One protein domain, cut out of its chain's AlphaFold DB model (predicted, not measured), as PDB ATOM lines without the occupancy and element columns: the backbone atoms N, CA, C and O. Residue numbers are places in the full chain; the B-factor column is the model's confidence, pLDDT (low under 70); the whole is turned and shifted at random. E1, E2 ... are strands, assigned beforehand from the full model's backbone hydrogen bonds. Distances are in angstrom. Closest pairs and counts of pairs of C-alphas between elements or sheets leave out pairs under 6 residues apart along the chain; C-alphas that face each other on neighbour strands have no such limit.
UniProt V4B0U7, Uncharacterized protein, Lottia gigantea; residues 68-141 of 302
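AT A GLANCE: This is residues 68 to 141 of the 302 residues of an uncharacterized protein of Lottia gigantea (UniProt V4B0U7). What shape? With little regular structure, hairpin E1 and E2 packs beside antiparallel sheet E3 E4 E5, and residues 68 to 86 reach out. How built? The 74 printed residues, class all strand with E1 to E5 in chain order, are only just loose, radius of gyration of the C-alphas 14.0 A, spanning 51 by 24 by 20 A.

HOW THE PARTS SIT: Which sheet? Residues 110 to 112, E3, 116 to 120, E4, and 133 to 137, E5, form a meander, antiparallel neighbours in turn; N 111 to O 118 and N 136 to O 117 are 2.8 A. What else? Residues 87 to 93, E1, and 99 to 105, E2, form a hairpin, N 90 to O 102 being 2.8 A. The closest C-alphas of E1 and E5, Ala 90 and Ala 133, are 4.7 A apart.

IN THESE COORDINATES: Where does E1 begin? C-alpha 87 is at (-1.571, 18.993, 30.064). Where does E5 end? C-alpha 137 is at (11.053, 34.488, 27.650).

THE WHOLE: Any cut? The printed part has no cut; link E4 to E5 is long. Where is confidence low? pLDDT is under 70 at residues 123 to 128 and 141.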
ATOM      1  N   CYS A  68      -5.376  18.011  34.194       89.81
ATOM      2  CA  CYS A  68      -5.395  18.709  32.919       89.81
ATOM      3  C   CYS A  68      -6.244  19.975  33.027       89.81
ATOM      4  O   CYS A  68      -7.159  20.068  33.849       89.81
ATOM      5  N   VAL A  69      -5.958  20.952  32.174       91.94
ATOM      6  CA  VAL A  69      -6.680  22.232  32.138       91.94
ATOM      7  C   VAL A  69      -7.963  22.121  31.315       91.94
ATOM      8  O   VAL A  69      -8.923  22.856  31.529       91.94
ATOM      9  N   ASP A  70      -8.013  21.159  30.398       91.44
ATOM     10  CA  ASP A  70      -9.117  20.919  29.472       91.44
ATOM     11  C   ASP A  70     -10.044  19.778  29.914       91.44
ATOM     12  O   ASP A  70     -10.634  19.094  29.078       91.44
ATOM     13  N   SER A  71     -10.185  19.558  31.223       91.00
ATOM     14  CA  SER A  71     -11.034  18.484  31.737       91.00
ATOM     15  C   SER A  71     -12.488  18.651  31.269       91.00
ATOM     16  O   SER A  71     -13.106  19.707  31.427       91.00
ATOM     17  N   VAL A  72     -13.053  17.596  30.682       91.12
ATOM     18  CA  VAL A  72     -14.442  17.568  30.211       91.12
ATOM     19  C   VAL A  72     -15.188  16.448  30.916       91.12
ATOM     20  O   VAL A  72     -14.827  15.275  30.797       91.12
ATOM     21  N   LYS A  73     -16.273  16.796  31.615       88.12
ATOM     22  CA  LYS A  73     -17.238  15.826  32.142       88.12
ATOM     23  C   LYS A  73     -18.330  15.579  31.103       88.12
ATOM     24  O   LYS A  73     -19.167  16.448  30.860       88.12
ATOM     25  N   MET A  74     -18.315  14.405  30.474       87.62
ATOM     26  CA  MET A  74     -19.374  14.015  29.541       87.62
ATOM     27  C   MET A  74     -20.664  13.651  30.300       87.62
ATOM     28  O   MET A  74     -20.582  13.037  31.366       87.62
ATOM     29  N   PRO A  75     -21.859  13.984  29.774       88.38
ATOM     30  CA  PRO A  75     -23.122  13.562  30.378       88.38
ATOM     31  C   PRO A  75     -23.185  12.040  30.548       88.38
ATOM     32  O   PRO A  75     -22.891  11.306  29.603       88.38
ATOM     33  N   GLY A  76     -23.580  11.566  31.731       86.62
ATOM     34  CA  GLY A  76     -23.642  10.133  32.037       86.62
ATOM     35  C   GLY A  76     -22.311   9.515  32.474       86.62
ATOM     36  O   GLY A  76     -22.249   8.304  32.676       86.62
ATOM     37  N   GLN A  77     -21.241  10.305  32.608       89.19
ATOM     38  CA  GLN A  77     -19.976   9.847  33.182       89.19
ATOM     39  C   GLN A  77     -19.765  10.420  34.577       89.19
ATOM     40  O   GLN A  77     -19.944  11.617  34.812       89.19
ATOM     41  N   CYS A  78     -19.304   9.567  35.495       90.12
ATOM     42  CA  CYS A  78     -18.892  10.025  36.815       90.12
ATOM     43  C   CYS A  78     -17.737  11.024  36.723       90.12
ATOM     44  O   CYS A  78     -17.795  12.127  37.273       90.12
ATOM     45  N   CYS A  79     -16.689  10.608  36.011       89.31
ATOM     46  CA  CYS A  79     -15.382  11.230  36.069       89.31
ATOM     47  C   CYS A  79     -15.133  12.127  34.861       89.31
ATOM     48  O   CYS A  79     -15.500  11.756  33.744       89.31
ATOM     49  N   PRO A  80     -14.498  13.292  35.065       88.44
ATOM     50  CA  PRO A  80     -14.013  14.084  33.954       88.44
ATOM     51  C   PRO A  80     -12.900  13.330  33.218       88.44
ATOM     52  O   PRO A  80     -12.146  12.554  33.806       88.44
ATOM     53  N   THR A  81     -12.802  13.579  31.920       91.12
ATOM     54  CA  THR A  81     -11.735  13.061  31.059       91.12
ATOM     55  C   THR A  81     -10.918  14.214  30.500       91.12
ATOM     56  O   THR A  81     -11.471  15.275  30.218       91.12
ATOM     57  N   CYS A  82      -9.622  13.989  30.307       91.56
ATOM     58  CA  CYS A  82      -8.721  14.932  29.655       91.56
ATOM     59  C   CYS A  82      -8.564  14.527  28.184       91.56
ATOM     60  O   CYS A  82      -7.857  13.552  27.906       91.56
ATOM     61  N   PRO A  83      -9.238  15.195  27.232       90.12
ATOM     62  CA  PRO A  83      -9.220  14.781  25.832       90.12
ATOM     63  C   PRO A  83      -7.811  14.829  25.227       90.12
ATOM     64  O   PRO A  83      -7.505  14.007  24.365       90.12
ATOM     65  N   ASN A  84      -6.945  15.725  25.714       87.31
ATOM     66  CA  ASN A  84      -5.549  15.829  25.290       87.31
ATOM     67  C   ASN A  84      -4.554  15.169  26.270       87.31
ATOM     68  O   ASN A  84      -3.361  15.461  26.227       87.31
ATOM     69  N   GLY A  85      -5.022  14.279  27.155       89.56
ATOM     70  CA  GLY A  85      -4.188  13.670  28.198       89.56
ATOM     71  C   GLY A  85      -3.743  14.674  29.267       89.56
ATOM     72  O   GLY A  85      -4.373  15.714  29.442       89.56
ATOM     73  N   GLU A  86      -2.669  14.368  29.993       90.50
ATOM     74  CA  GLU A  86      -2.076  15.302  30.959       90.50
ATOM     75  C   GLU A  86      -1.526  16.538  30.232       90.50
ATOM     76  O   GLU A  86      -0.728  16.431  29.291       90.50
ATOM     77  N   ASN A  87      -1.965  17.721  30.658       93.25
ATOM     78  CA  ASN A  87      -1.571  18.993  30.064       93.25
ATOM     79  C   ASN A  87      -1.585  20.126  31.090       93.25
ATOM     80  O   ASN A  87      -2.212  20.028  32.144       93.25
ATOM     81  N   CYS A  88      -0.885  21.206  30.762       93.50
ATOM     82  CA  CYS A  88      -0.826  22.411  31.574       93.50
ATOM     83  C   CYS A  88      -1.056  23.662  30.716       93.50
ATOM     84  O   CYS A  88      -0.912  23.633  29.488       93.50
ATOM     85  N   GLN A  89      -1.421  24.768  31.364       95.00
ATOM     86  CA  GLN A  89      -1.634  26.053  30.707       95.00
ATOM     87  C   GLN A  89      -0.335  26.855  30.699       95.00
ATOM     88  O   GLN A  89       0.241  27.152  31.744       95.00
ATOM     89  N   ALA A  90       0.127  27.210  29.508       95.12
ATOM     90  CA  ALA A  90       1.261  28.091  29.300       95.12
ATOM     91  C   ALA A  90       0.778  29.531  29.132       95.12
ATOM     92  O   ALA A  90       0.010  29.824  28.218       95.12
ATOM     93  N   GLU A  91       1.271  30.432  29.980       95.56
ATOM     94  CA  GLU A  91       1.026  31.870  29.876       95.56
ATOM     95  C   GLU A  91       2.332  32.602  29.554       95.56
ATOM     96  O   GLU A  91       3.332  32.458  30.256       95.56
ATOM     97  N   TYR A  92       2.349  33.393  28.480       95.25
ATOM     98  CA  TYR A  92       3.548  34.126  28.063       95.25
ATOM     99  C   TYR A  92       3.205  35.414  27.309       95.25
ATOM    100  O   TYR A  92       2.073  35.628  26.884       95.25
ATOM    101  N   ILE A  93       4.190  36.296  27.138       94.88
ATOM    102  CA  ILE A  93       4.055  37.536  26.361       94.88
ATOM    103  C   ILE A  93       4.784  37.348  25.032       94.88
ATOM    104  O   ILE A  93       5.983  37.055  25.022       94.88
ATOM    105  N   ASP A  94       4.073  37.522  23.917       94.25
ATOM    106  CA  ASP A  94       4.662  37.407  22.584       94.25
ATOM    107  C   ASP A  94       5.584  38.599  22.237       94.25
ATOM    108  O   ASP A  94       5.673  39.590  22.964       94.25
ATOM    109  N   PHE A  95       6.280  38.539  21.096       90.62
ATOM    110  CA  PHE A  95       7.189  39.614  20.663       90.62
ATOM    111  C   PHE A  95       6.504  40.970  20.424       90.62
ATOM    112  O   PHE A  95       7.188  41.989  20.327       90.62
ATOM    113  N   THR A  96       5.175  41.002  20.312       93.81
ATOM    114  CA  THR A  96       4.402  42.242  20.168       93.81
ATOM    115  C   THR A  96       3.993  42.840  21.514       93.81
ATOM    116  O   THR A  96       3.406  43.921  21.547       93.81
ATOM    117  N   GLY A  97       4.330  42.177  22.626       93.00
ATOM    118  CA  GLY A  97       3.922  42.580  23.968       93.00
ATOM    119  C   GLY A  97       2.504  42.131  24.329       93.00
ATOM    120  O   GLY A  97       1.950  42.629  25.307       93.00
ATOM    121  N   VAL A  98       1.902  41.224  23.552       95.94
ATOM    122  CA  VAL A  98       0.536  40.739  23.783       95.94
ATOM    123  C   VAL A  98       0.584  39.453  24.618       95.94
ATOM    124  O   VAL A  98       1.327  38.534  24.264       95.94
ATOM    125  N   PRO A  99      -0.189  39.357  25.718       95.56
ATOM    126  CA  PRO A  99      -0.288  38.127  26.494       95.56
ATOM    127  C   PRO A  99      -0.981  37.024  25.682       95.56
ATOM    128  O   PRO A  99      -1.969  37.268  24.985       95.56
ATOM    129  N   ARG A 100      -0.457  35.804  25.782       97.06
ATOM    130  CA  ARG A 100      -0.939  34.585  25.128       97.06
ATOM    131  C   ARG A 100      -1.135  33.486  26.162       97.06
ATOM    132  O   ARG A 100      -0.413  33.430  27.155       97.06
ATOM    133  N   GLN A 101      -2.103  32.621  25.883       96.19
ATOM    134  CA  GLN A 101      -2.390  31.421  26.653       96.19
ATOM    135  C   GLN A 101      -2.531  30.249  25.685       96.19
ATOM    136  O   GLN A 101      -3.284  30.351  24.719       96.19
ATOM    137  N   GLU A 102      -1.814  29.162  25.944       95.56
ATOM    138  CA  GLU A 102      -1.833  27.942  25.131       95.56
ATOM    139  C   GLU A 102      -1.846  26.711  26.047       95.56
ATOM    140  O   GLU A 102      -1.343  26.764  27.169       95.56
ATOM    141  N   ILE A 103      -2.412  25.600  25.578       94.06
ATOM    142  CA  ILE A 103      -2.377  24.316  26.292       94.06
ATOM    143  C   ILE A 103      -1.235  23.486  25.713       94.06
ATOM    144  O   ILE A 103      -1.151  23.317  24.498       94.06
ATOM    145  N   ILE A 104      -0.368  22.963  26.579       94.19
ATOM    146  CA  ILE A 104       0.753  22.099  26.187       94.19
ATOM    147  C   ILE A 104       0.655  20.748  26.890       94.19
ATOM    148  O   ILE A 104       0.271  20.684  28.061       94.19
ATOM    149  N   SER A 105       0.985  19.659  26.193       91.81
ATOM    150  CA  SER A 105       0.962  18.331  26.805       91.81
ATOM    151  C   SER A 105       2.205  18.113  27.664       91.81
ATOM    152  O   SER A 105       3.308  18.522  27.300       91.81
ATOM    153  N   VAL A 106       2.058  17.406  28.788       87.62
ATOM    154  CA  VAL A 106       3.195  17.045  29.655       87.62
ATOM    155  C   VAL A 106       4.231  16.211  28.895       87.62
ATOM    156  O   VAL A 106       5.431  16.321  29.156       87.62
ATOM    157  N   SER A 107       3.798  15.419  27.909       90.81
ATOM    158  CA  SER A 107       4.700  14.608  27.086       90.81
ATOM    159  C   SER A 107       5.525  15.405  26.076       90.81
ATOM    160  O   SER A 107       6.508  14.868  25.564       90.81
ATOM    161  N   ASP A 108       5.162  16.658  25.787       87.44
ATOM    162  CA  ASP A 108       5.852  17.469  24.775       87.44
ATOM    163  C   ASP A 108       7.214  17.988  25.268       87.44
ATOM    164  O   ASP A 108       8.060  18.397  24.470       87.44
ATOM    165  N   GLY A 109       7.472  17.938  26.579       91.31
ATOM    166  CA  GLY A 109       8.694  18.471  27.173       91.31
ATOM    167  C   GLY A 109       8.737  19.999  27.095       91.31
ATOM    168  O   GLY A 109       7.836  20.671  27.592       91.31
ATOM    169  N   VAL A 110       9.811  20.554  26.523       94.56
ATOM    170  CA  VAL A 110       9.954  22.005  26.319       94.56
ATOM    171  C   VAL A 110       9.358  22.382  24.963       94.56
ATOM    172  O   VAL A 110       9.861  21.956  23.924       94.56
ATOM    173  N   VAL A 111       8.327  23.223  24.975       95.06
ATOM    174  CA  VAL A 111       7.651  23.748  23.783       95.06
ATOM    175  C   VAL A 111       8.127  25.175  23.514       95.06
ATOM    176  O   VAL A 111       8.080  26.029  24.398       95.06
ATOM    177  N   ASP A 112       8.590  25.445  22.291       95.06
ATOM    178  CA  ASP A 112       9.067  26.767  21.865       95.06
ATOM    179  C   ASP A 112       7.999  27.497  21.035       95.06
ATOM    180  O   ASP A 112       7.657  27.080  19.926       95.06
ATOM    181  N   PHE A 113       7.495  28.611  21.563       94.12
ATOM    182  CA  PHE A 113       6.534  29.499  20.899       94.12
ATOM    183  C   PHE A 113       7.214  30.656  20.145       94.12
ATOM    184  O   PHE A 113       6.577  31.644  19.770       94.12
ATOM    185  N   GLY A 114       8.534  30.594  19.965       93.12
ATOM    186  CA  GLY A 114       9.374  31.655  19.423       93.12
ATOM    187  C   GLY A 114       9.673  32.741  20.457       93.12
ATOM    188  O   GLY A 114      10.836  33.047  20.704       93.12
ATOM    189  N   ALA A 115       8.636  33.321  21.072       93.12
ATOM    190  CA  ALA A 115       8.773  34.374  22.086       93.12
ATOM    191  C   ALA A 115       9.087  33.843  23.492       93.12
ATOM    192  O   ALA A 115       9.653  34.564  24.316       93.12
ATOM    193  N   ALA A 116       8.726  32.594  23.768       96.19
ATOM    194  CA  ALA A 116       8.982  31.932  25.036       96.19
ATOM    195  C   ALA A 116       9.149  30.427  24.831       96.19
ATOM    196  O   ALA A 116       8.526  29.843  23.944       96.19
ATOM    197  N   GLN A 117       9.962  29.816  25.686       96.56
ATOM    198  CA  GLN A 117      10.055  28.371  25.846       96.56
ATOM    199  C   GLN A 117       9.336  27.984  27.131       96.56
ATOM    200  O   GLN A 117       9.682  28.480  28.203       96.56
ATOM    201  N   CYS A 118       8.324  27.132  27.020       96.31
ATOM    202  CA  CYS A 118       7.478  26.722  28.132       96.31
ATOM    203  C   CYS A 118       7.595  25.221  28.375       96.31
ATOM    204  O   CYS A 118       7.713  24.444  27.431       96.31
ATOM    205  N   GLN A 119       7.536  24.807  29.635       95.38
ATOM    206  CA  GLN A 119       7.555  23.400  30.019       95.38
ATOM    207  C   GLN A 119       6.551  23.145  31.143       95.38
ATOM    208  O   GLN A 119       6.525  23.882  32.130       95.38
ATOM    209  N   CYS A 120       5.752  22.081  31.019       92.62
ATOM    210  CA  CYS A 120       4.963  21.588  32.145       92.62
ATOM    211  C   CYS A 120       5.896  20.985  33.199       92.62
ATOM    212  O   CYS A 120       6.570  19.985  32.945       92.62
ATOM    213  N   GLU A 121       5.922  21.559  34.398       84.50
ATOM    214  CA  GLU A 121       6.649  20.970  35.519       84.50
ATOM    215  C   GLU A 121       5.806  19.887  36.182       84.50
ATOM    216  O   GLU A 121       4.849  20.183  36.888       84.50
ATOM    217  N   ASN A 122       6.219  18.625  36.030       71.12
ATOM    218  CA  ASN A 122       5.534  17.471  36.623       71.12
ATOM    219  C   ASN A 122       5.521  17.465  38.172       71.12
ATOM    220  O   ASN A 122       4.936  16.578  38.781       71.12
ATOM    221  N   GLN A 123       6.169  18.439  38.825       59.06
ATOM    222  CA  GLN A 123       6.316  18.496  40.283       59.06
ATOM    223  C   GLN A 123       5.332  19.438  40.996       59.06
ATOM    224  O   GLN A 123       5.138  19.275  42.196       59.06
ATOM    225  N   ASN A 124       4.657  20.358  40.294       55.34
ATOM    226  CA  ASN A 124       3.712  21.306  40.918       55.34
ATOM    227  C   ASN A 124       2.247  20.836  40.886       55.34
ATOM    228  O   ASN A 124       1.330  21.609  41.139       55.34
ATOM    229  N   TYR A 125       2.021  19.553  40.617       57.84
ATOM    230  CA  TYR A 125       0.698  18.962  40.407       57.84
ATOM    231  C   TYR A 125      -0.070  18.611  41.700       57.84
ATOM    232  O   TYR A 125      -1.151  18.039  41.640       57.84
ATOM    233  N   TYR A 126       0.452  18.950  42.883       54.69
ATOM    234  CA  TYR A 126      -0.138  18.550  44.172       54.69
ATOM    235  C   TYR A 126      -0.973  19.642  44.874       54.69
ATOM    236  O   TYR A 126      -1.281  19.509  46.057       54.69
ATOM    237  N   GLY A 127      -1.360  20.713  44.171       55.59
ATOM    238  CA  GLY A 127      -2.263  21.759  44.673       55.59
ATOM    239  C   GLY A 127      -3.624  21.739  43.971       55.59
ATOM    240  O   GLY A 127      -3.734  21.252  42.854       55.59
ATOM    241  N   ALA A 128      -4.663  22.302  44.599       56.22
ATOM    242  CA  ALA A 128      -5.997  22.482  43.999       56.22
ATOM    243  C   ALA A 128      -6.027  23.498  42.832       56.22
ATOM    244  O   ALA A 128      -7.096  23.816  42.309       56.22
ATOM    245  N   ASP A 129      -4.865  24.015  42.443       70.44
ATOM    246  CA  ASP A 129      -4.700  25.003  41.390       70.44
ATOM    247  C   ASP A 129      -4.525  24.320  40.027       70.44
ATOM    248  O   ASP A 129      -4.001  23.210  39.914       70.44
ATOM    249  N   GLN A 130      -4.984  24.988  38.966       81.50
ATOM    250  CA  GLN A 130      -4.817  24.499  37.597       81.50
ATOM    251  C   GLN A 130      -3.324  24.327  37.270       81.50
ATOM    252  O   GLN A 130      -2.521  25.198  37.617       81.50
ATOM    253  N   PRO A 131      -2.926  23.241  36.582       86.44
ATOM    254  CA  PRO A 131      -1.527  23.022  36.251       86.44
ATOM    255  C   PRO A 131      -1.027  24.104  35.289       86.44
ATOM    256  O   PRO A 131      -1.564  24.280  34.194       86.44
ATOM    257  N   LEU A 132       0.022  24.818  35.698       91.31
ATOM    258  CA  LEU A 132       0.644  25.909  34.946       91.31
ATOM    259  C   LEU A 132       2.024  25.493  34.423       91.31
ATOM    260  O   LEU A 132       2.779  24.791  35.098       91.31
ATOM    261  N   ALA A 133       2.360  25.942  33.215       93.19
ATOM    262  CA  ALA A 133       3.692  25.776  32.648       93.19
ATOM    263  C   ALA A 133       4.660  26.836  33.185       93.19
ATOM    264  O   ALA A 133       4.307  28.010  33.309       93.19
ATOM    265  N   THR A 134       5.923  26.458  33.375       94.50
ATOM    266  CA  THR A 134       7.007  27.427  33.567       94.50
ATOM    267  C   THR A 134       7.455  27.925  32.197       94.50
ATOM    268  O   THR A 134       7.961  27.146  31.389       94.50
ATOM    269  N   CYS A 135       7.280  29.221  31.928       95.38
ATOM    270  CA  CYS A 135       7.682  29.857  30.672       95.38
ATOM    271  C   CYS A 135       8.889  30.782  30.864       95.38
ATOM    272  O   CYS A 135       8.875  31.688  31.698       95.38
ATOM    273  N   VAL A 136       9.922  30.596  30.042       95.88
ATOM    274  CA  VAL A 136      11.104  31.462  29.972       95.88
ATOM    275  C   VAL A 136      11.042  32.274  28.687       95.88
ATOM    276  O   VAL A 136      10.952  31.719  27.594       95.88
ATOM    277  N   GLN A 137      11.095  33.600  28.809       94.94
ATOM    278  CA  GLN A 137      11.053  34.488  27.650       94.94
ATOM    279  C   GLN A 137      12.354  34.375  26.849       94.94
ATOM    280  O   GLN A 137      13.452  34.575  27.377       94.94
ATOM    281  N   SER A 138      12.228  34.065  25.562       88.38
ATOM    282  CA  SER A 138      13.359  33.985  24.647       88.38
ATOM    283  C   SER A 138      13.873  35.396  24.383       88.38
ATOM    284  O   SER A 138      13.148  36.250  23.865       88.38
ATOM    285  N   LEU A 139      15.140  35.669  24.716       83.31
ATOM    286  CA  LEU A 139      15.763  36.905  24.251       83.31
ATOM    287  C   LEU A 139      15.829  36.867  22.720       83.31
ATOM    288  O   LEU A 139      16.239  35.842  22.164       83.31
ATOM    289  N   PRO A 140      15.473  37.966  22.030       75.00
ATOM    290  CA  PRO A 140      15.602  38.034  20.586       75.00
ATOM    291  C   PRO A 140      17.059  37.759  20.232       75.00
ATOM    292  O   PRO A 140      17.961  38.526  20.581       75.00
ATOM    293  N   THR A 141      17.303  36.630  19.569       60.84
ATOM    294  CA  THR A 141      18.628  36.326  19.047       60.84
ATOM    295  C   THR A 141      18.945  37.430  18.038       60.84
ATOM    296  O   THR A 141      18.110  37.696  17.166       60.84
TER     297      THR A 141